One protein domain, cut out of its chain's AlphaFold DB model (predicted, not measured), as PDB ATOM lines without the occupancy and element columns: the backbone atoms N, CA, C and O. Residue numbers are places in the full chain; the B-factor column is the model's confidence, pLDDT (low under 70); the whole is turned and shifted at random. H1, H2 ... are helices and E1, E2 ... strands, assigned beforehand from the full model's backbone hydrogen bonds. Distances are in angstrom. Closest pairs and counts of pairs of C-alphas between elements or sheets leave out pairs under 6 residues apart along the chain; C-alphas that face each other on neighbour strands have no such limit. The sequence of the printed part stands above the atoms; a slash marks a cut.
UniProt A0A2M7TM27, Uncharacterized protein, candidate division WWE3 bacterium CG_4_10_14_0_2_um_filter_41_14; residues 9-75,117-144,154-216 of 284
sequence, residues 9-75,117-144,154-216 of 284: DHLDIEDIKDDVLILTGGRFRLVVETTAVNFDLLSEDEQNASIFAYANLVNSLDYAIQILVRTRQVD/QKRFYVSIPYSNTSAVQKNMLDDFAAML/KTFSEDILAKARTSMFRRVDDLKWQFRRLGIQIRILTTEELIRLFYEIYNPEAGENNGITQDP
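Overview. This is residues 9 to 75, 117 to 144 and 154 to 216 of the 284 residues of an uncharacterized protein of candidate division WWE3 bacterium CG_4_10_14_0_2_um_filter_41_14 (UniProt A0A2M7TM27). A strongly twisted sheet of six strands has the long helix H3 packed slantwise over one face, with the shorter H4 on the same face beside the strands and no named helix on the opposite face. H1 lies beyond the sheet and folds back along the last part of H3, while residues 137 to 144, of which 137 to 142 belong to H2, stick out elsewhere. The printed part has 158 residues, with five named helices and six named strands, which follow along the chain as E1, E2, E3, H1, E4, E5, H2, H3, E6, H4 and H5; the sheet is branched at E3, its neighbour pairs E1 and E2, E2 and E3, E3 and E5, E3 and E6, and E4 and E5 are antiparallel, and the class is mixed, helices and strands. It is loose, with a radius of gyration of the C-alphas of 18.6 A and spans of 63 by 44 by 27 A.

Along the chain. In the sheet, E3 is residues 27 to 34, 22.6 A long, and E5 is residues 117 to 127, 32.3 A. E4 is residues 66 to 73, 23.0 A; E1 is 13 to 17, beginning at C-alpha 13 (188.401, 172.554, 220.782); E2 is 20 to 23 and E6 is 186 to 188. H3 is residues 158 to 181, 35.0 A, ending at C-alpha 181 (207.731, 197.592, 229.749). H1 is residues 44 to 60, 24.4 A; H2 is 129 to 142, 19.9 A; H4 is 191 to 202, 16.5 A; H5 is 204 to 208, ending at C-alpha 208 (195.639, 165.887, 242.705).

Arrangement. E3 has E2 and E6 on one side and E5 on the other side, with N 30 and O 124 at 3.0 A and N 33 and O 187 at 2.8 A. E4 pairs with E5, N 68 to O 121 at 2.8 A. E1, E2 and E3 form a meander, each strand the antiparallel neighbour of the one before, through two hairpins; N 17 and O 20 are 3.0 A apart, N 21 and O 29 2.8 A. H3 is on the sheet at a height of 8.2 A; its closest C-alphas to E5 are Ala 164 and Tyr 126, 6.1 A. H4 is on the same face, height 6.4 A. H1 touches H3 with residues 50 to 57 alone, closest C-alphas Leu 57 and Gln 178 at 6.0 A, at a shallow tilt of 25 degrees, opposite ways. H4 and H5 are close but not clearly touching, Glu 200 to Gly 207 at 6.4 A between C-alphas. Every O i to N i+4 pair is within hydrogen-bond range in H1, H2, H4 and H5; in H3, 19 of 20.

Size, cuts and confidence. The two C-alphas farthest apart are those of Ser 43 and Leu 144, 63.5 A. Residues 76 to 116 and 145 to 153 are not printed; the C-alpha gaps are 9.2 A and 22.3 A. Of the links printed whole, none is long. Mean pLDDT of the printed part is 84.6; it is under 70 at residues 9 to 11, 129 to 139, 141 to 143, 154 to 156 and 205 to 216.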
ATOM      1  N   ASP A   9     180.223 166.842 223.207       50.03
ATOM      2  CA  ASP A   9     179.488 167.953 222.577       50.03
ATOM      3  C   ASP A   9     179.723 169.309 223.289       50.03
ATOM      4  O   ASP A   9     179.256 170.344 222.817       50.03
ATOM      5  N   HIS A  10     180.460 169.320 224.411       54.62
ATOM      6  CA  HIS A  10     180.816 170.522 225.182       54.62
ATOM      7  C   HIS A  10     182.282 170.968 225.029       54.62
ATOM      8  O   HIS A  10     182.688 171.961 225.640       54.62
ATOM      9  N   LEU A  11     183.092 170.259 224.235       64.50
ATOM     10  CA  LEU A  11     184.477 170.641 223.956       64.50
ATOM     11  C   LEU A  11     184.534 171.529 222.710       64.50
ATOM     12  O   LEU A  11     184.421 171.065 221.581       64.50
ATOM     13  N   ASP A  12     184.758 172.822 222.933       78.69
ATOM     14  CA  ASP A  12     184.901 173.828 221.873       78.69
ATOM     15  C   ASP A  12     186.189 173.673 221.039       78.69
ATOM     16  O   ASP A  12     186.360 174.392 220.056       78.69
ATOM     17  N   ILE A  13     187.102 172.778 221.430       87.38
ATOM     18  CA  ILE A  13     188.401 172.554 220.782       87.38
ATOM     19  C   ILE A  13     188.252 171.440 219.741       87.38
ATOM     20  O   ILE A  13     187.998 170.293 220.097       87.38
ATOM     21  N   GLU A  14     188.421 171.782 218.463       88.00
ATOM     22  CA  GLU A  14     188.422 170.821 217.353       88.00
ATOM     23  C   GLU A  14     189.779 170.118 217.221       88.00
ATOM     24  O   GLU A  14     189.819 168.912 216.990       88.00
ATOM     25  N   ASP A  15     190.880 170.868 217.341       89.25
ATOM     26  CA  ASP A  15     192.244 170.352 217.182       89.25
ATOM     27  C   ASP A  15     193.279 171.315 217.801       89.25
ATOM     28  O   ASP A  15     192.985 172.485 218.069       89.25
ATOM     29  N   ILE A  16     194.505 170.838 218.016       92.38
ATOM     30  CA  ILE A  16     195.657 171.650 218.424       92.38
ATOM     31  C   ILE A  16     196.792 171.364 217.453       92.38
ATOM     32  O   ILE A  16     197.356 170.272 217.434       92.38
ATOM     33  N   LYS A  17     197.150 172.368 216.658       92.62
ATOM     34  CA  LYS A  17     198.161 172.224 215.618       92.62
ATOM     35  C   LYS A  17     199.008 173.478 215.543       92.62
ATOM     36  O   LYS A  17     198.478 174.583 215.623       92.62
ATOM     37  N   ASP A  18     200.313 173.308 215.337       92.88
ATOM     38  CA  ASP A  18     201.210 174.432 215.058       92.88
ATOM     39  C   ASP A  18     201.209 175.503 216.170       92.88
ATOM     40  O   ASP A  18     201.318 176.702 215.901       92.88
ATOM     41  N   ASP A  19     201.081 175.054 217.425       95.81
ATOM     42  CA  ASP A  19     201.009 175.879 218.644       95.81
ATOM     43  C   ASP A  19     199.747 176.759 218.721       95.81
ATOM     44  O   ASP A  19     199.672 177.741 219.465       95.81
ATOM     45  N   VAL A  20     198.728 176.406 217.935       95.19
ATOM     46  CA  VAL A  20     197.446 177.101 217.838       95.19
ATOM     47  C   VAL A  20     196.314 176.146 218.206       95.19
ATOM     48  O   VAL A  20     196.224 175.025 217.711       95.19
ATOM     49  N   LEU A  21     195.402 176.624 219.049       94.12
ATOM     50  CA  LEU A  21     194.128 175.966 219.311       94.12
ATOM     51  C   LEU A  21     193.161 176.285 218.175       94.12
ATOM     52  O   LEU A  21     192.887 177.458 217.892       94.12
ATOM     53  N   ILE A  22     192.612 175.243 217.569       92.25
ATOM     54  CA  ILE A  22     191.572 175.323 216.552       92.25
ATOM     55  C   ILE A  22     190.255 175.044 217.265       92.25
ATOM     56  O   ILE A  22     190.046 173.965 217.812       92.25
ATOM     57  N   LEU A  23     189.389 176.049 217.313       89.75
ATOM     58  CA  LEU A  23     188.091 175.964 217.964       89.75
ATOM     59  C   LEU A  23     186.972 175.833 216.934       89.75
ATOM     60  O   LEU A  23     187.085 176.283 215.787       89.75
ATOM     61  N   THR A  24     185.839 175.321 217.400       84.25
ATOM     62  CA  THR A  24     184.609 175.245 216.619       84.25
ATOM     63  C   THR A  24     184.230 176.606 216.045       84.25
ATOM     64  O   THR A  24     184.394 177.665 216.668       84.25
ATOM     65  N   GLY A  25     183.717 176.590 214.819       77.75
ATOM     66  CA  GLY A  25     183.206 177.795 214.178       77.75
ATOM     67  C   GLY A  25     184.260 178.661 213.472       77.75
ATOM     68  O   GLY A  25     183.989 179.828 213.190       77.75
ATOM     69  N   GLY A  26     185.457 178.131 213.183       82.50
ATOM     70  CA  GLY A  26     186.528 178.879 212.503       82.50
ATOM     71  C   GLY A  26     187.207 179.923 213.398       82.50
ATOM     72  O   GLY A  26     187.678 180.967 212.923       82.50
ATOM     73  N   ARG A  27     187.207 179.658 214.706       88.44
ATOM     74  CA  ARG A  27     187.865 180.458 215.738       88.44
ATOM     75  C   ARG A  27     189.212 179.811 216.057       88.44
ATOM     76  O   ARG A  27     189.321 178.596 216.121       88.44
ATOM     77  N   PHE A  28     190.230 180.623 216.281       93.69
ATOM     78  CA  PHE A  28     191.581 180.177 216.597       93.69
ATOM     79  C   PHE A  28     192.066 180.921 217.832       93.69
ATOM     80  O   PHE A  28     191.715 182.090 218.039       93.69
ATOM     81  N   ARG A  29     192.861 180.256 218.666       95.19
ATOM     82  CA  ARG A  29     193.480 180.872 219.839       95.19
ATOM     83  C   ARG A  29     194.948 180.518 219.892       95.19
ATOM     84  O   ARG A  29     195.316 179.360 219.747       95.19
ATOM     85  N   LEU A  30     195.765 181.514 220.179       97.00
ATOM     86  CA  LEU A  30     197.146 181.308 220.572       97.00
ATOM     87  C   LEU A  30     197.260 181.645 222.056       97.00
ATOM     88  O   LEU A  30     196.741 182.671 222.497       97.00
ATOM     89  N   VAL A  31     197.876 180.761 222.834       97.81
ATOM     90  CA  VAL A  31     198.035 180.951 224.280       97.81
ATOM     91  C   VAL A  31     199.501 181.190 224.582       97.81
ATOM     92  O   VAL A  31     200.376 180.458 224.123       97.81
ATOM     93  N   VAL A  32     199.757 182.221 225.372       97.75
ATOM     94  CA  VAL A  32     201.086 182.524 225.886       97.75
ATOM     95  C   VAL A  32     201.095 182.398 227.401       97.75
ATOM     96  O   VAL A  32     200.124 182.760 228.062       97.75
ATOM     97  N   GLU A  33     202.188 181.889 227.951       97.81
ATOM     98  CA  GLU A  33     202.488 181.961 229.376       97.81
ATOM     99  C   GLU A  33     203.272 183.240 229.669       97.81
ATOM    100  O   GLU A  33     204.128 183.654 228.877       97.81
ATOM    101  N   THR A  34     202.988 183.859 230.812       97.31
ATOM    102  CA  THR A  34     203.674 185.071 231.251       97.31
ATOM    103  C   THR A  34     204.290 184.916 232.632       97.31
ATOM    104  O   THR A  34     203.797 184.168 233.478       97.31
ATOM    105  N   THR A  35     205.358 185.671 232.885       95.94
ATOM    106  CA  THR A  35     205.831 185.886 234.256       95.94
ATOM    107  C   THR A  35     204.887 186.833 235.005       95.94
ATOM    108  O   THR A  35     203.898 187.327 234.458       95.94
ATOM    109  N   ALA A  36     205.190 187.081 236.274       92.44
ATOM    110  CA  ALA A  36     204.549 188.114 237.069       92.44
ATOM    111  C   ALA A  36     205.618 188.957 237.765       92.44
ATOM    112  O   ALA A  36     206.734 188.489 237.998       92.44
ATOM    113  N   VAL A  37     205.253 190.190 238.102       92.50
ATOM    114  CA  VAL A  37     206.072 191.113 238.892       92.50
ATOM    115  C   VAL A  37     205.358 191.350 240.217       92.50
ATOM    116  O   VAL A  37     204.131 191.452 240.252       92.50
ATOM    117  N   ASN A  38     206.115 191.414 241.312       93.25
ATOM    118  CA  ASN A  38     205.562 191.785 242.606       93.25
ATOM    119  C   ASN A  38     205.464 193.314 242.690       93.25
ATOM    120  O   ASN A  38     206.438 193.976 243.037       93.25
ATOM    121  N   PHE A  39     204.302 193.847 242.311       93.31
ATOM    122  CA  PHE A  39     204.050 195.286 242.232       93.31
ATOM    123  C   PHE A  39     204.281 196.002 243.571       93.31
ATOM    124  O   PHE A  39     204.877 197.073 243.589       93.31
ATOM    125  N   ASP A  40     203.902 195.373 244.685       95.62
ATOM    126  CA  ASP A  40     204.000 195.969 246.024       95.62
ATOM    127  C   ASP A  40     205.450 196.114 246.511       95.62
ATOM    128  O   ASP A  40     205.727 196.907 247.408       95.62
ATOM    129  N   LEU A  41     206.387 195.353 245.931       95.44
ATOM    130  CA  LEU A  41     207.817 195.447 246.243       95.44
ATOM    131  C   LEU A  41     208.554 196.489 245.393       95.44
ATOM    132  O   LEU A  41     209.736 196.732 245.634       95.44
ATOM    133  N   LEU A  42     207.893 197.066 244.388       93.81
ATOM    134  CA  LEU A  42     208.470 198.123 243.564       93.81
ATOM    135  C   LEU A  42     208.508 199.446 244.337       93.81
ATOM    136  O   LEU A  42     207.651 199.705 245.184       93.81
ATOM    137  N   SER A  43     209.470 200.308 244.007       96.88
ATOM    138  CA  SER A  43     209.486 201.699 244.482       96.88
ATOM    139  C   SER A  43     208.305 202.505 243.921       96.88
ATOM    140  O   SER A  43     207.739 202.138 242.892       96.88
ATOM    141  N   GLU A  44     207.932 203.628 244.547       97.44
ATOM    142  CA  GLU A  44     206.805 204.457 244.074       97.44
ATOM    143  C   GLU A  44     206.973 204.916 242.616       97.44
ATOM    144  O   GLU A  44     206.024 204.876 241.832       97.44
ATOM    145  N   ASP A  45     208.191 205.291 242.217       96.69
ATOM    146  CA  ASP A  45     208.488 205.690 240.838       96.69
ATOM    147  C   ASP A  45     208.291 204.526 239.852       96.69
ATOM    148  O   ASP A  45     207.714 204.702 238.776       96.69
ATOM    149  N   GLU A  46     208.714 203.313 240.225       95.31
ATOM    150  CA  GLU A  46     208.524 202.101 239.420       95.31
ATOM    151  C   GLU A  46     207.058 201.659 239.366       95.31
ATOM    152  O   GLU A  46     206.583 201.219 238.312       95.31
ATOM    153  N   GLN A  47     206.323 201.799 240.471       96.31
ATOM    154  CA  GLN A  47     204.882 201.558 240.520       96.31
ATOM    155  C   GLN A  47     204.153 202.516 239.571       96.31
ATOM    156  O   GLN A  47     203.381 202.068 238.720       96.31
ATOM    157  N   ASN A  48     204.458 203.815 239.633       96.44
ATOM    158  CA  ASN A  48     203.904 204.824 238.729       96.44
ATOM    159  C   ASN A  48     204.240 204.515 237.265       96.44
ATOM    160  O   ASN A  48     203.351 204.499 236.410       96.44
ATOM    161  N   ALA A  49     205.504 204.200 236.966       94.50
ATOM    162  CA  ALA A  49     205.928 203.808 235.623       94.50
ATOM    163  C   ALA A  49     205.167 202.571 235.112       94.50
ATOM    164  O   ALA A  49     204.732 202.542 233.956       94.50
ATOM    165  N   SER A  50     204.946 201.581 235.981       94.50
ATOM    166  CA  SER A  50     204.184 200.368 235.671       94.50
ATOM    167  C   SER A  50     202.705 200.670 235.411       94.50
ATOM    168  O   SER A  50     202.143 200.155 234.445       94.50
ATOM    169  N   ILE A  51     202.083 201.562 236.190       95.56
ATOM    170  CA  ILE A  51     200.701 202.021 235.967       95.56
ATOM    171  C   ILE A  51     200.576 202.703 234.598       95.56
ATOM    172  O   ILE A  51     199.684 202.364 233.815       95.56
ATOM    173  N   PHE A  52     201.492 203.617 234.254       95.62
ATOM    174  CA  PHE A  52     201.490 204.268 232.939       95.62
ATOM    175  C   PHE A  52     201.726 203.274 231.797       95.62
ATOM    176  O   PHE A  52     201.098 203.375 230.738       95.62
ATOM    177  N   ALA A  53     202.620 202.301 231.973       94.50
ATOM    178  CA  ALA A  53     202.835 201.246 230.989       94.50
ATOM    179  C   ALA A  53     201.580 200.372 230.811       94.50
ATOM    180  O   ALA A  53     201.232 200.043 229.677       94.50
ATOM    181  N   TYR A  54     200.862 200.070 231.897       94.81
ATOM    182  CA  TYR A  54     199.638 199.273 231.865       94.81
ATOM    183  C   TYR A  54     198.503 200.015 231.153       94.81
ATOM    184  O   TYR A  54     197.858 199.451 230.271       94.81
ATOM    185  N   ALA A  55     198.317 201.305 231.448       96.00
ATOM    186  CA  ALA A  55     197.350 202.147 230.747       96.00
ATOM    187  C   ALA A  55     197.627 202.192 229.232       96.00
ATOM    188  O   ALA A  55     196.713 202.048 228.423       96.00
ATOM    189  N   ASN A  56     198.899 202.326 228.839       93.50
ATOM    190  CA  ASN A  56     199.298 202.289 227.430       93.50
ATOM    191  C   ASN A  56     199.014 200.931 226.769       93.50
ATOM    192  O   ASN A  56     198.568 200.911 225.625       93.50
ATOM    193  N   LEU A  57     199.252 199.818 227.475       93.12
ATOM    194  CA  LEU A  57     198.911 198.477 226.994       93.12
ATOM    195  C   LEU A  57     197.412 198.390 226.700       93.12
ATOM    196  O   LEU A  57     197.041 198.119 225.562       93.12
ATOM    197  N   VAL A  58     196.561 198.702 227.682       92.75
ATOM    198  CA  VAL A  58     195.098 198.628 227.530       92.75
ATOM    199  C   VAL A  58     194.611 199.502 226.371       92.75
ATOM    200  O   VAL A  58     193.818 199.038 225.557       92.75
ATOM    201  N   ASN A  59     195.139 200.721 226.237       92.75
ATOM    202  CA  ASN A  59     194.764 201.645 225.161       92.75
ATOM    203  C   ASN A  59     195.217 201.200 223.761       92.75
ATOM    204  O   ASN A  59     194.706 201.707 222.766       92.75
ATOM    205  N   SER A  60     196.186 200.292 223.669       90.88
ATOM    206  CA  SER A  60     196.718 199.811 222.391       90.88
ATOM    207  C   SER A  60     196.049 198.530 221.880       90.88
ATOM    208  O   SER A  60     196.281 198.145 220.735       90.88
ATOM    209  N   LEU A  61     195.252 197.854 222.714       91.25
ATOM    210  CA  LEU A  61     194.595 196.603 222.346       91.25
ATOM    211  C   LEU A  61     193.421 196.871 221.398       91.25
ATOM    212  O   LEU A  61     192.395 197.416 221.791       91.25
ATOM    213  N   ASP A  62     193.543 196.402 220.158       91.12
ATOM    214  CA  ASP A  62     192.482 196.391 219.144       91.12
ATOM    215  C   ASP A  62     191.736 195.039 219.073       91.12
ATOM    216  O   ASP A  62     190.920 194.800 218.181       91.12
ATOM    217  N   TYR A  63     192.001 194.131 220.019       90.94
ATOM    218  CA  TYR A  63     191.341 192.831 220.162       90.94
ATOM    219  C   TYR A  63     191.186 192.435 221.635       90.94
ATOM    220  O   TYR A  63     191.982 192.803 222.495       90.94
ATOM    221  N   ALA A  64     190.166 191.624 221.923       90.56
ATOM    222  CA  ALA A  64     189.907 191.130 223.270       90.56
ATOM    223  C   ALA A  64     190.890 190.014 223.653       90.56
ATOM    224  O   ALA A  64     190.812 188.904 223.127       90.56
ATOM    225  N   ILE A  65     191.789 190.290 224.594       93.75
ATOM    226  CA  ILE A  65     192.598 189.253 225.243       93.75
ATOM    227  C   ILE A  65     191.849 188.657 226.431       93.75
ATOM    228  O   ILE A  65     191.038 189.323 227.073       93.75
ATOM    229  N   GLN A  66     192.150 187.404 226.750       94.81
ATOM    230  CA  GLN A  66     191.696 186.771 227.984       94.81
ATOM    231  C   GLN A  66     192.904 186.467 228.857       94.81
ATOM    232  O   GLN A  66     193.857 185.855 228.382       94.81
ATOM    233  N   ILE A  67     192.842 186.858 230.127       94.94
ATOM    234  CA  ILE A  67     193.858 186.529 231.126       94.94
ATOM    235  C   ILE A  67     193.314 185.387 231.982       94.94
ATOM    236  O   ILE A  67     192.216 185.481 232.529       94.94
ATOM    237  N   LEU A  68     194.079 184.305 232.087       95.44
ATOM    238  CA  LEU A  68     193.778 183.156 232.931       95.44
ATOM    239  C   LEU A  68     194.879 183.015 233.979       95.44
ATOM    240  O   LEU A  68     196.053 182.870 233.645       95.44
ATOM    241  N   VAL A  69     194.489 183.008 235.251       95.62
ATOM    242  CA  VAL A  69     195.389 182.714 236.367       95.62
ATOM    243  C   VAL A  69     195.033 181.342 236.913       95.62
ATOM    244  O   VAL A  69     193.895 181.101 237.309       95.62
ATOM    245  N   ARG A  70     196.007 180.438 236.937       92.31
ATOM    246  CA  ARG A  70     195.856 179.090 237.489       92.31
ATOM    247  C   ARG A  70     196.732 178.951 238.719       92.31
ATOM    248  O   ARG A  70     197.935 179.177 238.641       92.31
ATOM    249  N   THR A  71     196.135 178.539 239.831       90.75
ATOM    250  CA  THR A  71     196.869 178.158 241.040       90.75
ATOM    251  C   THR A  71     196.875 176.641 241.135       90.75
ATOM    252  O   THR A  71     195.830 176.022 240.958       90.75
ATOM    253  N   ARG A  72     198.040 176.047 241.377       84.06
ATOM    254  CA  ARG A  72     198.210 174.596 241.525       84.06
ATOM    255  C   ARG A  72     199.282 174.294 242.559       84.06
ATOM    256  O   ARG A  72     200.135 175.145 242.807       84.06
ATOM    257  N   GLN A  73     199.248 173.103 243.142       82.88
ATOM    258  CA  GLN A  73     200.330 172.657 244.015       82.88
ATOM    259  C   GLN A  73     201.630 172.514 243.215       82.88
ATOM    260  O   GLN A  73     201.612 172.191 242.023       82.88
ATOM    261  N   VAL A  74     202.754 172.820 243.857       82.88
ATOM    262  CA  VAL A  74     204.076 172.635 243.257       82.88
ATOM    263  C   VAL A  74     204.371 171.143 243.170       82.88
ATOM    264  O   VAL A  74     204.426 170.454 244.184       82.88
ATOM    265  N   ASP A  75     204.622 170.666 241.955       80.25
ATOM    266  CA  ASP A  75     205.159 169.329 241.730       80.25
ATOM    267  C   ASP A  75     206.683 169.345 241.924       80.25
ATOM    268  O   ASP A  75     207.423 169.921 241.122       80.25
ATOM    269  N   GLN A 117     201.781 177.268 243.499       87.81
ATOM    270  CA  GLN A 117     202.330 178.077 242.423       87.81
ATOM    271  C   GLN A 117     201.204 178.654 241.570       87.81
ATOM    272  O   GLN A 117     200.267 177.953 241.181       87.81
ATOM    273  N   LYS A 118     201.338 179.937 241.221       92.50
ATOM    274  CA  LYS A 118     200.491 180.604 240.230       92.50
ATOM    275  C   LYS A 118     201.165 180.578 238.859       92.50
ATOM    276  O   LYS A 118     202.341 180.913 238.742       92.50
ATOM    277  N   ARG A 119     200.409 180.201 237.831       93.94
ATOM    278  CA  ARG A 119     200.764 180.352 236.416       93.94
ATOM    279  C   ARG A 119     199.798 181.327 235.763       93.94
ATOM    280  O   ARG A 119     198.602 181.309 236.058       93.94
ATOM    281  N   PHE A 120     200.330 182.164 234.885       96.88
ATOM    282  CA  PHE A 120     199.597 183.229 234.217       96.88
ATOM    283  C   PHE A 120     199.605 182.957 232.722       96.88
ATOM    284  O   PHE A 120     200.660 182.717 232.136       96.88
ATOM    285  N   TYR A 121     198.427 182.987 232.117       97.44
ATOM    286  CA  TYR A 121     198.254 182.756 230.695       97.44
ATOM    287  C   TYR A 121     197.464 183.891 230.071       97.44
ATOM    288  O   TYR A 121     196.527 184.416 230.674       97.44
ATOM    289  N   VAL A 122     197.809 184.225 228.834       97.19
ATOM    290  CA  VAL A 122     197.060 185.169 228.011       97.19
ATOM    291  C   VAL A 122     196.650 184.469 226.721       97.19
ATOM    292  O   VAL A 122     197.484 183.903 226.019       97.19
ATOM    293  N   SER A 123     195.356 184.485 226.410       96.69
ATOM    294  CA  SER A 123     194.818 183.961 225.154       96.69
ATOM    295  C   SER A 123     194.589 185.096 224.162       96.69
ATOM    296  O   SER A 123     193.867 186.055 224.454       96.69
ATOM    297  N   ILE A 124     195.180 184.959 222.976       96.31
ATOM    298  CA  ILE A 124     195.035 185.872 221.845       96.31
ATOM    299  C   ILE A 124     194.054 185.257 220.834       96.31
ATOM    300  O   ILE A 124     194.313 184.162 220.327       96.31
ATOM    301  N   PRO A 125     192.928 185.926 220.516       94.56
ATOM    302  CA  PRO A 125     191.987 185.444 219.513       94.56
ATOM    303  C   PRO A 125     192.459 185.671 218.086       94.56
ATOM    304  O   PRO A 125     193.076 186.687 217.771       94.56
ATOM    305  N   TYR A 126     192.001 184.803 217.196       92.94
ATOM    306  CA  TYR A 126     191.791 185.091 215.786       92.94
ATOM    307  C   TYR A 126     190.478 184.445 215.349       92.94
ATOM    308  O   TYR A 126     190.146 183.336 215.755       92.94
ATOM    309  N   SER A 127     189.700 185.131 214.526       86.62
ATOM    310  CA  SER A 127     188.453 184.588 213.991       86.62
ATOM    311  C   SER A 127     188.390 184.890 212.512       86.62
ATOM    312  O   SER A 127     188.531 186.047 212.113       86.62
ATOM    313  N   ASN A 128     188.152 183.863 211.702       78.88
ATOM    314  CA  ASN A 128     187.918 184.067 210.286       78.88
ATOM    315  C   ASN A 128     186.469 184.535 210.094       78.88
ATOM    316  O   ASN A 128     185.536 183.739 210.178       78.88
ATOM    317  N   THR A 129     186.280 185.826 209.826       67.88
ATOM    318  CA  THR A 129     184.958 186.447 209.634       67.88
ATOM    319  C   THR A 129     184.127 185.752 208.554       67.88
ATOM    320  O   THR A 129     182.912 185.636 208.701       67.88
ATOM    321  N   SER A 130     184.773 185.212 207.514       64.12
ATOM    322  CA  SER A 130     184.098 184.473 206.439       64.12
ATOM    323  C   SER A 130     183.604 183.095 206.896       64.12
ATOM    324  O   SER A 130     182.536 182.650 206.481       64.12
ATOM    325  N   ALA A 131     184.350 182.423 207.777       61.19
ATOM    326  CA  ALA A 131     183.942 181.139 208.346       61.19
ATOM    327  C   ALA A 131     182.817 181.318 209.376       61.19
ATOM    328  O   ALA A 131     181.844 180.573 209.354       61.19
ATOM    329  N   VAL A 132     182.902 182.353 210.220       60.88
ATOM    330  CA  VAL A 132     181.867 182.677 211.216       60.88
ATOM    331  C   VAL A 132     180.521 182.966 210.542       60.88
ATOM    332  O   VAL A 132     179.509 182.401 210.945       60.88
ATOM    333  N   GLN A 133     180.500 183.774 209.474       60.03
ATOM    334  CA  GLN A 133     179.270 184.057 208.720       60.03
ATOM    335  C   GLN A 133     178.677 182.804 208.069       60.03
ATOM    336  O   GLN A 133     177.464 182.612 208.105       60.03
ATOM    337  N   LYS A 134     179.521 181.932 207.504       61.94
ATOM    338  CA  LYS A 134     179.070 180.676 206.899       61.94
ATOM    339  C   LYS A 134     178.432 179.744 207.933       61.94
ATOM    340  O   LYS A 134     177.362 179.214 207.670       61.94
ATOM    341  N   ASN A 135     179.031 179.619 209.117       61.62
ATOM    342  CA  ASN A 135     178.483 178.796 210.197       61.62
ATOM    343  C   ASN A 135     177.141 179.339 210.711       61.62
ATOM    344  O   ASN A 135     176.218 178.564 210.911       61.62
ATOM    345  N   MET A 136     176.982 180.665 210.825       63.28
ATOM    346  CA  MET A 136     175.687 181.262 211.190       63.28
ATOM    347  C   MET A 136     174.594 181.005 210.141       63.28
ATOM    348  O   MET A 136     173.436 180.790 210.495       63.28
ATOM    349  N   LEU A 137     174.949 181.023 208.852       66.62
ATOM    350  CA  LEU A 137     174.023 180.698 207.764       66.62
ATOM    351  C   LEU A 137     173.668 179.208 207.739       66.62
ATOM    352  O   LEU A 137     172.507 178.872 207.519       66.62
ATOM    353  N   ASP A 138     174.643 178.331 207.980       65.12
ATOM    354  CA  ASP A 138     174.435 176.884 208.037       65.12
ATOM    355  C   ASP A 138     173.586 176.486 209.265       65.12
ATOM    356  O   ASP A 138     172.667 175.679 209.122       65.12
ATOM    357  N   ASP A 139     173.796 177.110 210.431       66.69
ATOM    358  CA  ASP A 139     172.969 176.914 211.636       66.69
ATOM    359  C   ASP A 139     171.531 177.416 211.429       66.69
ATOM    360  O   ASP A 139     170.564 176.738 211.785       66.69
ATOM    361  N   PHE A 140     171.364 178.572 210.777       71.50
ATOM    362  CA  PHE A 140     170.042 179.075 210.394       71.50
ATOM    363  C   PHE A 140     169.349 178.147 209.381       71.50
ATOM    364  O   PHE A 140     168.158 177.856 209.506       71.50
ATOM    365  N   ALA A 141     170.088 177.627 208.398       68.31
ATOM    366  CA  ALA A 141     169.568 176.684 207.411       68.31
ATOM    367  C   ALA A 141     169.238 175.306 208.017       68.31
ATOM    368  O   ALA A 141     168.332 174.629 207.528       68.31
ATOM    369  N   ALA A 142     169.931 174.892 209.080       65.69
ATOM    370  CA  ALA A 142     169.636 173.674 209.834       65.69
ATOM    371  C   ALA A 142     168.365 173.793 210.698       65.69
ATOM    372  O   ALA A 142     167.757 172.776 211.027       65.69
ATOM    373  N   MET A 143     167.924 175.017 211.018       69.25
ATOM    374  CA  MET A 143     166.661 175.286 211.718       69.25
ATOM    375  C   MET A 143     165.427 175.226 210.788       69.25
ATOM    376  O   MET A 143     164.289 175.230 211.263       69.25
ATOM    377  N   LEU A 144     165.620 175.138 209.464       79.06
ATOM    378  CA  LEU A 144     164.545 174.987 208.474       79.06
ATOM    379  C   LEU A 144     164.164 173.499 208.277       79.06
ATOM    380  O   LEU A 144     165.028 172.687 207.938       79.06
ATOM    381  N   LYS A 154     185.235 169.439 207.429       52.41
ATOM    382  CA  LYS A 154     186.311 169.934 208.302       52.41
ATOM    383  C   LYS A 154     186.413 171.461 208.164       52.41
ATOM    384  O   LYS A 154     186.693 171.960 207.076       52.41
ATOM    385  N   THR A 155     186.083 172.177 209.240       56.62
ATOM    386  CA  THR A 155     185.809 173.626 209.261       56.62
ATOM    387  C   THR A 155     187.051 174.470 208.949       56.62
ATOM    388  O   THR A 155     186.941 175.669 208.691       56.62
ATOM    389  N   PHE A 156     188.240 173.862 208.929       64.88
ATOM    390  CA  PHE A 156     189.510 174.552 208.745       64.88
ATOM    391  C   PHE A 156     190.263 174.048 207.501       64.88
ATOM    392  O   PHE A 156     190.350 172.846 207.244       64.88
ATOM    393  N   SER A 157     190.809 174.988 206.724       76.88
ATOM    394  CA  SER A 157     191.823 174.725 205.701       76.88
ATOM    395  C   SER A 157     193.195 175.165 206.208       76.88
ATOM    396  O   SER A 157     193.298 176.154 206.941       76.88
ATOM    397  N   GLU A 158     194.251 174.462 205.789       84.31
ATOM    398  CA  GLU A 158     195.647 174.781 206.141       84.31
ATOM    399  C   GLU A 158     195.996 176.251 205.855       84.31
ATOM    400  O   GLU A 158     196.647 176.913 206.661       84.31
ATOM    401  N   ASP A 159     195.461 176.816 204.771       86.31
ATOM    402  CA  ASP A 159     195.653 178.227 204.417       86.31
ATOM    403  C   ASP A 159     195.085 179.200 205.461       86.31
ATOM    404  O   ASP A 159     195.656 180.267 205.703       86.31
ATOM    405  N   ILE A 160     193.939 178.874 206.073       87.88
ATOM    406  CA  ILE A 160     193.332 179.712 207.118       87.88
ATOM    407  C   ILE A 160     194.168 179.619 208.392       87.88
ATOM    408  O   ILE A 160     194.397 180.647 209.028       87.88
ATOM    409  N   LEU A 161     194.653 178.423 208.740       89.88
ATOM    410  CA  LEU A 161     195.530 178.231 209.894       89.88
ATOM    411  C   LEU A 161     196.835 179.014 209.733       89.88
ATOM    412  O   LEU A 161     197.225 179.732 210.651       89.88
ATOM    413  N   ALA A 162     197.464 178.961 208.557       91.75
ATOM    414  CA  ALA A 162     198.670 179.730 208.270       91.75
ATOM    415  C   ALA A 162     198.433 181.242 208.446       91.75
ATOM    416  O   ALA A 162     199.191 181.916 209.144       91.75
ATOM    417  N   LYS A 163     197.327 181.772 207.901       91.81
ATOM    418  CA  LYS A 163     196.937 183.184 208.075       91.81
ATOM    419  C   LYS A 163     196.666 183.542 209.536       91.81
ATOM    420  O   LYS A 163     197.111 184.594 210.002       91.81
ATOM    421  N   ALA A 164     195.945 182.679 210.253       92.62
ATOM    422  CA  ALA A 164     195.657 182.849 211.670       92.62
ATOM    423  C   ALA A 164     196.958 182.918 212.474       92.62
ATOM    424  O   ALA A 164     197.147 183.853 213.254       92.62
ATOM    425  N   ARG A 165     197.887 181.989 212.223       94.12
ATOM    426  CA  ARG A 165     199.203 181.934 212.864       94.12
ATOM    427  C   ARG A 165     199.984 183.216 212.617       94.12
ATOM    428  O   ARG A 165     200.360 183.873 213.580       94.12
ATOM    429  N   THR A 166     200.160 183.633 211.363       94.50
ATOM    430  CA  THR A 166     200.882 184.874 211.036       94.50
ATOM    431  C   THR A 166     200.276 186.087 211.744       94.50
ATOM    432  O   THR A 166     200.999 186.890 212.334       94.50
ATOM    433  N   SER A 167     198.944 186.210 211.746       93.88
ATOM    434  CA  SER A 167     198.268 187.321 212.418       93.88
ATOM    435  C   SER A 167     198.444 187.289 213.937       93.88
ATOM    436  O   SER A 167     198.636 188.342 214.540       93.88
ATOM    437  N   MET A 168     198.328 186.119 214.570       95.25
ATOM    438  CA  MET A 168     198.458 185.991 216.023       95.25
ATOM    439  C   MET A 168     199.906 186.152 216.478       95.25
ATOM    440  O   MET A 168     200.131 186.789 217.497       95.25
ATOM    441  N   PHE A 169     200.885 185.668 215.713       95.25
ATOM    442  CA  PHE A 169     202.305 185.865 216.016       95.25
ATOM    443  C   PHE A 169     202.675 187.350 215.996       95.25
ATOM    444  O   PHE A 169     203.293 187.827 216.942       95.25
ATOM    445  N   ARG A 170     202.184 188.116 215.009       94.50
ATOM    446  CA  ARG A 170     202.345 189.579 215.008       94.50
ATOM    447  C   ARG A 170     201.767 190.217 216.278       94.50
ATOM    448  O   ARG A 170     202.425 191.030 216.913       94.50
ATOM    449  N   ARG A 171     200.553 189.813 216.675       95.38
ATOM    450  CA  ARG A 171     199.913 190.287 217.917       95.38
ATOM    451  C   ARG A 171     200.736 189.933 219.157       95.38
ATOM    452  O   ARG A 171     200.845 190.753 220.060       95.38
ATOM    453  N   VAL A 172     201.324 188.737 219.202       95.69
ATOM    454  CA  VAL A 172     202.214 188.316 220.292       95.69
ATOM    455  C   VAL A 172     203.467 189.174 220.342       95.69
ATOM    456  O   VAL A 172     203.858 189.563 221.435       95.69
ATOM    457  N   ASP A 173     204.087 189.487 219.206       94.81
ATOM    458  CA  ASP A 173     205.271 190.346 219.176       94.81
ATOM    459  C   ASP A 173     204.951 191.754 219.692       94.81
ATOM    460  O   ASP A 173     205.683 192.281 220.537       94.81
ATOM    461  N   ASP A 174     203.812 192.316 219.278       93.12
ATOM    462  CA  ASP A 174     203.312 193.599 219.781       93.12
ATOM    463  C   ASP A 174     203.086 193.538 221.308       93.12
ATOM    464  O   ASP A 174     203.599 194.377 222.057       93.12
ATOM    465  N   LEU A 175     202.404 192.495 221.804       94.25
ATOM    466  CA  LEU A 175     202.194 192.273 223.241       94.25
ATOM    467  C   LEU A 175     203.506 192.083 223.998       94.25
ATOM    468  O   LEU A 175     203.665 192.615 225.093       94.25
ATOM    469  N   LYS A 176     204.468 191.358 223.428       94.69
ATOM    470  CA  LYS A 176     205.768 191.079 224.044       94.69
ATOM    471  C   LYS A 176     206.538 192.368 224.296       94.69
ATOM    472  O   LYS A 176     207.145 192.514 225.356       94.69
ATOM    473  N   TRP A 177     206.484 193.323 223.368       92.06
ATOM    474  CA  TRP A 177     207.073 194.647 223.567       92.06
ATOM    475  C   TRP A 177     206.401 195.428 224.695       92.06
ATOM    476  O   TRP A 177     207.092 196.043 225.510       92.06
ATOM    477  N   GLN A 178     205.074 195.383 224.777       92.69
ATOM    478  CA  GLN A 178     204.320 196.113 225.795       92.69
ATOM    479  C   GLN A 178     204.477 195.501 227.189       92.69
ATOM    480  O   GLN A 178     204.750 196.219 228.148       92.69
ATOM    481  N   PHE A 179     204.404 194.176 227.299       94.25
ATOM    482  CA  PHE A 179     204.590 193.451 228.555       94.25
ATOM    483  C   PHE A 179     206.012 193.601 229.090       94.25
ATOM    484  O   PHE A 179     206.199 193.736 230.297       94.25
ATOM    485  N   ARG A 180     207.022 193.695 228.216       93.50
ATOM    486  CA  ARG A 180     208.399 193.940 228.660       93.50
ATOM    487  C   ARG A 180     208.552 195.277 229.390       93.50
ATOM    488  O   ARG A 180     209.356 195.362 230.311       93.50
ATOM    489  N   ARG A 181     207.767 196.301 229.028       90.69
ATOM    490  CA  ARG A 181     207.731 197.592 229.749       90.69
ATOM    491  C   ARG A 181     207.119 197.472 231.146       90.69
ATOM    492  O   ARG A 181     207.386 198.322 231.981       90.69
ATOM    493  N   LEU A 182     206.330 196.426 231.381       92.19
ATOM    494  CA  LEU A 182     205.771 196.056 232.684       92.19
ATOM    495  C   LEU A 182     206.685 195.104 233.470       92.19
ATOM    496  O   LEU A 182     206.286 194.605 234.515       92.19
ATOM    497  N   GLY A 183     207.876 194.778 232.953       92.06
ATOM    498  CA  GLY A 183     208.747 193.755 233.539       92.06
ATOM    499  C   GLY A 183     208.227 192.323 233.362       92.06
ATOM    500  O   GLY A 183     208.744 191.397 233.984       92.06
ATOM    501  N   ILE A 184     207.223 192.115 232.505       95.62
ATOM    502  CA  ILE A 184     206.615 190.809 232.261       95.62
ATOM    503  C   ILE A 184     207.193 190.200 230.981       95.62
ATOM    504  O   ILE A 184     207.236 190.827 229.922       95.62
ATOM    505  N   GLN A 185     207.626 188.946 231.068       95.69
ATOM    506  CA  GLN A 185     208.086 188.165 229.925       95.69
ATOM    507  C   GLN A 185     206.950 187.291 229.400       95.69
ATOM    508  O   GLN A 185     206.145 186.787 230.179       95.69
ATOM    509  N   ILE A 186     206.907 187.104 228.079       95.88
ATOM    510  CA  ILE A 186     205.905 186.292 227.381       95.88
ATOM    511  C   ILE A 186     206.597 185.153 226.629       95.88
ATOM    512  O   ILE A 186     207.602 185.381 225.945       95.88
ATOM    513  N   ARG A 187     206.009 183.955 226.687       96.38
ATOM    514  CA  ARG A 187     206.409 182.781 225.907       96.38
ATOM    515  C   ARG A 187     205.185 182.090 225.306       96.38
ATOM    516  O   ARG A 187     204.211 181.852 226.010       96.38
ATOM    517  N   ILE A 188     205.236 181.758 224.018       97.19
ATOM    518  CA  ILE A 188     204.181 180.978 223.354       97.19
ATOM    519  C   ILE A 188     204.211 179.547 223.895       97.19
ATOM    520  O   ILE A 188     205.295 178.977 224.038       97.19
ATOM    521  N   LEU A 189     203.038 178.997 224.218       97.56
ATOM    522  CA  LEU A 189     202.919 177.592 224.593       97.56
ATOM    523  C   LEU A 189     203.015 176.709 223.356       97.56
ATOM    524  O   LEU A 189     202.342 176.974 222.361       97.56
ATOM    525  N   THR A 190     203.815 175.650 223.434       97.44
ATOM    526  CA  THR A 190     203.886 174.659 222.359       97.44
ATOM    527  C   THR A 190     202.617 173.814 222.303       97.44
ATOM    528  O   THR A 190     201.848 173.734 223.262       97.44
ATOM    529  N   THR A 191     202.418 173.123 221.186       95.44
ATOM    530  CA  THR A 191     201.336 172.142 221.009       95.44
ATOM    531  C   THR A 191     201.270 171.136 222.168       95.44
ATOM    532  O   THR A 191     200.195 170.886 222.707       95.44
ATOM    533  N   GLU A 192     202.414 170.625 222.624       92.62
ATOM    534  CA  GLU A 192     202.496 169.696 223.760       92.62
ATOM    535  C   GLU A 192     202.062 170.349 225.079       92.62
ATOM    536  O   GLU A 192     201.291 169.776 225.851       92.62
ATOM    537  N   GLU A 193     202.519 171.576 225.336       94.31
ATOM    538  CA  GLU A 193     202.153 172.318 226.542       94.31
ATOM    539  C   GLU A 193     200.672 172.700 226.562       94.31
ATOM    540  O   GLU A 193     200.060 172.706 227.630       94.31
ATOM    541  N   LEU A 194     200.088 172.998 225.400       95.12
ATOM    542  CA  LEU A 194     198.656 173.241 225.244       95.12
ATOM    543  C   LEU A 194     197.857 171.978 225.560       95.12
ATOM    544  O   LEU A 194     196.935 172.040 226.371       95.12
ATOM    545  N   ILE A 195     198.230 170.835 224.975       92.44
ATOM    546  CA  ILE A 195     197.588 169.544 225.256       92.44
ATOM    547  C   ILE A 195     197.629 169.265 226.759       92.44
ATOM    548  O   ILE A 195     196.588 168.996 227.360       92.44
ATOM    549  N   ARG A 196     198.801 169.414 227.389       88.94
ATOM    550  CA  ARG A 196     198.955 169.242 228.837       88.94
ATOM    551  C   ARG A 196     198.078 170.212 229.627       88.94
ATOM    552  O   ARG A 196     197.386 169.788 230.546       88.94
ATOM    553  N   LEU A 197     198.076 171.497 229.273       90.88
ATOM    554  CA  LEU A 197     197.273 172.514 229.954       90.88
ATOM    555  C   LEU A 197     195.781 172.172 229.914       90.88
ATOM    556  O   LEU A 197     195.124 172.215 230.950       90.88
ATOM    557  N   PHE A 198     195.241 171.822 228.746       89.94
ATOM    558  CA  PHE A 198     193.827 171.469 228.630       89.94
ATOM    559  C   PHE A 198     193.511 170.135 229.291       89.94
ATOM    560  O   PHE A 198     192.480 170.030 229.948       89.94
ATOM    561  N   TYR A 199     194.408 169.151 229.216       86.81
ATOM    562  CA  TYR A 199     194.257 167.908 229.962       86.81
ATOM    563  C   TYR A 199     194.145 168.174 231.472       86.81
ATOM    564  O   TYR A 199     193.207 167.691 232.104       86.81
ATOM    565  N   GLU A 200     195.026 169.009 232.031       84.56
ATOM    566  CA  GLU A 200     194.988 169.434 233.440       84.56
ATOM    567  C   GLU A 200     193.772 170.321 233.784       84.56
ATOM    568  O   GLU A 200     193.449 170.505 234.959       84.56
ATOM    569  N   ILE A 201     193.128 170.958 232.802       86.94
ATOM    570  CA  ILE A 201     191.902 171.747 233.012       86.94
ATOM    571  C   ILE A 201     190.675 170.834 233.030       86.94
ATOM    572  O   ILE A 201     189.808 171.006 233.883       86.94
ATOM    573  N   TYR A 202     190.598 169.871 232.113       85.12
ATOM    574  CA  TYR A 202     189.459 168.960 232.004       85.12
ATOM    575  C   TYR A 202     189.507 167.802 233.008       85.12
ATOM    576  O   TYR A 202     188.466 167.220 233.295       85.12
ATOM    577  N   ASN A 203     190.681 167.497 233.572       83.38
ATOM    578  CA  ASN A 203     190.875 166.414 234.538       83.38
ATOM    579  C   ASN A 203     191.507 166.937 235.845       83.38
ATOM    580  O   ASN A 203     192.663 166.619 236.135       83.38
ATOM    581  N   PRO A 204     190.783 167.740 236.649       70.25
ATOM    582  CA  PRO A 204     191.321 168.305 237.889       70.25
ATOM    583  C   PRO A 204     191.722 167.226 238.916       70.25
ATOM    584  O   PRO A 204     192.779 167.335 239.529       70.25
ATOM    585  N   GLU A 205     190.954 166.138 239.024       57.22
ATOM    586  CA  GLU A 205     191.197 165.010 239.950       57.22
ATOM    587  C   GLU A 205     192.442 164.175 239.581       57.22
ATOM    588  O   GLU A 205     193.087 163.577 240.443       57.22
ATOM    589  N   ALA A 206     192.811 164.149 238.293       55.22
ATOM    590  CA  ALA A 206     194.028 163.485 237.817       55.22
ATOM    591  C   ALA A 206     195.301 164.292 238.138       55.22
ATOM    592  O   ALA A 206     196.403 163.756 238.057       55.22
ATOM    593  N   GLY A 207     195.152 165.577 238.483       47.84
ATOM    594  CA  GLY A 207     196.243 166.443 238.923       47.84
ATOM    595  C   GLY A 207     196.488 166.423 240.435       47.84
ATOM    596  O   GLY A 207     197.583 166.779 240.858       47.84
ATOM    597  N   GLU A 208     195.501 166.019 241.242       45.34
ATOM    598  CA  GLU A 208     195.639 165.887 242.705       45.34
ATOM    599  C   GLU A 208     196.168 164.506 243.119       45.34
ATOM    600  O   GLU A 208     196.909 164.385 244.095       45.34
ATOM    601  N   ASN A 209     195.857 163.468 242.339       40.69
ATOM    602  CA  ASN A 209     196.415 162.135 242.518       40.69
ATOM    603  C   ASN A 209     197.642 161.975 241.616       40.69
ATOM    604  O   ASN A 209     197.506 161.836 240.404       40.69
ATOM    605  N   ASN A 210     198.834 161.991 242.219       45.47
ATOM    606  CA  ASN A 210     200.163 161.791 241.621       45.47
ATOM    607  C   ASN A 210     200.291 160.500 240.771       45.47
ATOM    608  O   ASN A 210     200.974 159.554 241.164       45.47
ATOM    609  N   GLY A 211     199.635 160.441 239.611       42.25
ATOM    610  CA  GLY A 211     199.539 159.241 238.775       42.25
ATOM    611  C   GLY A 211     200.049 159.398 237.345       42.25
ATOM    612  O   GLY A 211     200.162 158.401 236.640       42.25
ATOM    613  N   ILE A 212     200.406 160.605 236.898       42.94
ATOM    614  CA  ILE A 212     200.922 160.820 235.535       42.94
ATOM    615  C   ILE A 212     202.452 160.869 235.560       42.94
ATOM    616  O   ILE A 212     203.072 161.859 235.185       42.94
ATOM    617  N   THR A 213     203.068 159.786 236.035       49.00
ATOM    618  CA  THR A 213     204.530 159.586 235.952       49.00
ATOM    619  C   THR A 213     204.895 158.364 235.112       49.00
ATOM    620  O   THR A 213     206.057 157.978 235.044       49.00
ATOM    621  N   GLN A 214     203.942 157.749 234.414       43.56
ATOM    622  CA  GLN A 214     204.259 156.672 233.479       43.56
ATOM    623  C   GLN A 214     203.967 157.115 232.053       43.56
ATOM    624  O   GLN A 214     202.932 156.779 231.496       43.56
ATOM    625  N   ASP A 215     204.899 157.919 231.529       39.81
ATOM    626  CA  ASP A 215     205.433 157.884 230.158       39.81
ATOM    627  C   ASP A 215     205.740 159.314 229.654       39.81
ATOM    628  O   ASP A 215     204.820 160.087 229.384       39.81
ATOM    629  N   PRO A 216     207.023 159.696 229.493       45.72
ATOM    630  CA  PRO A 216     207.409 160.955 228.853       45.72
ATOM    631  C   PRO A 216     206.898 161.112 227.406       45.72
ATOM    632  O   PRO A 216     206.927 162.223 226.884       45.72
TER     633      PRO A 216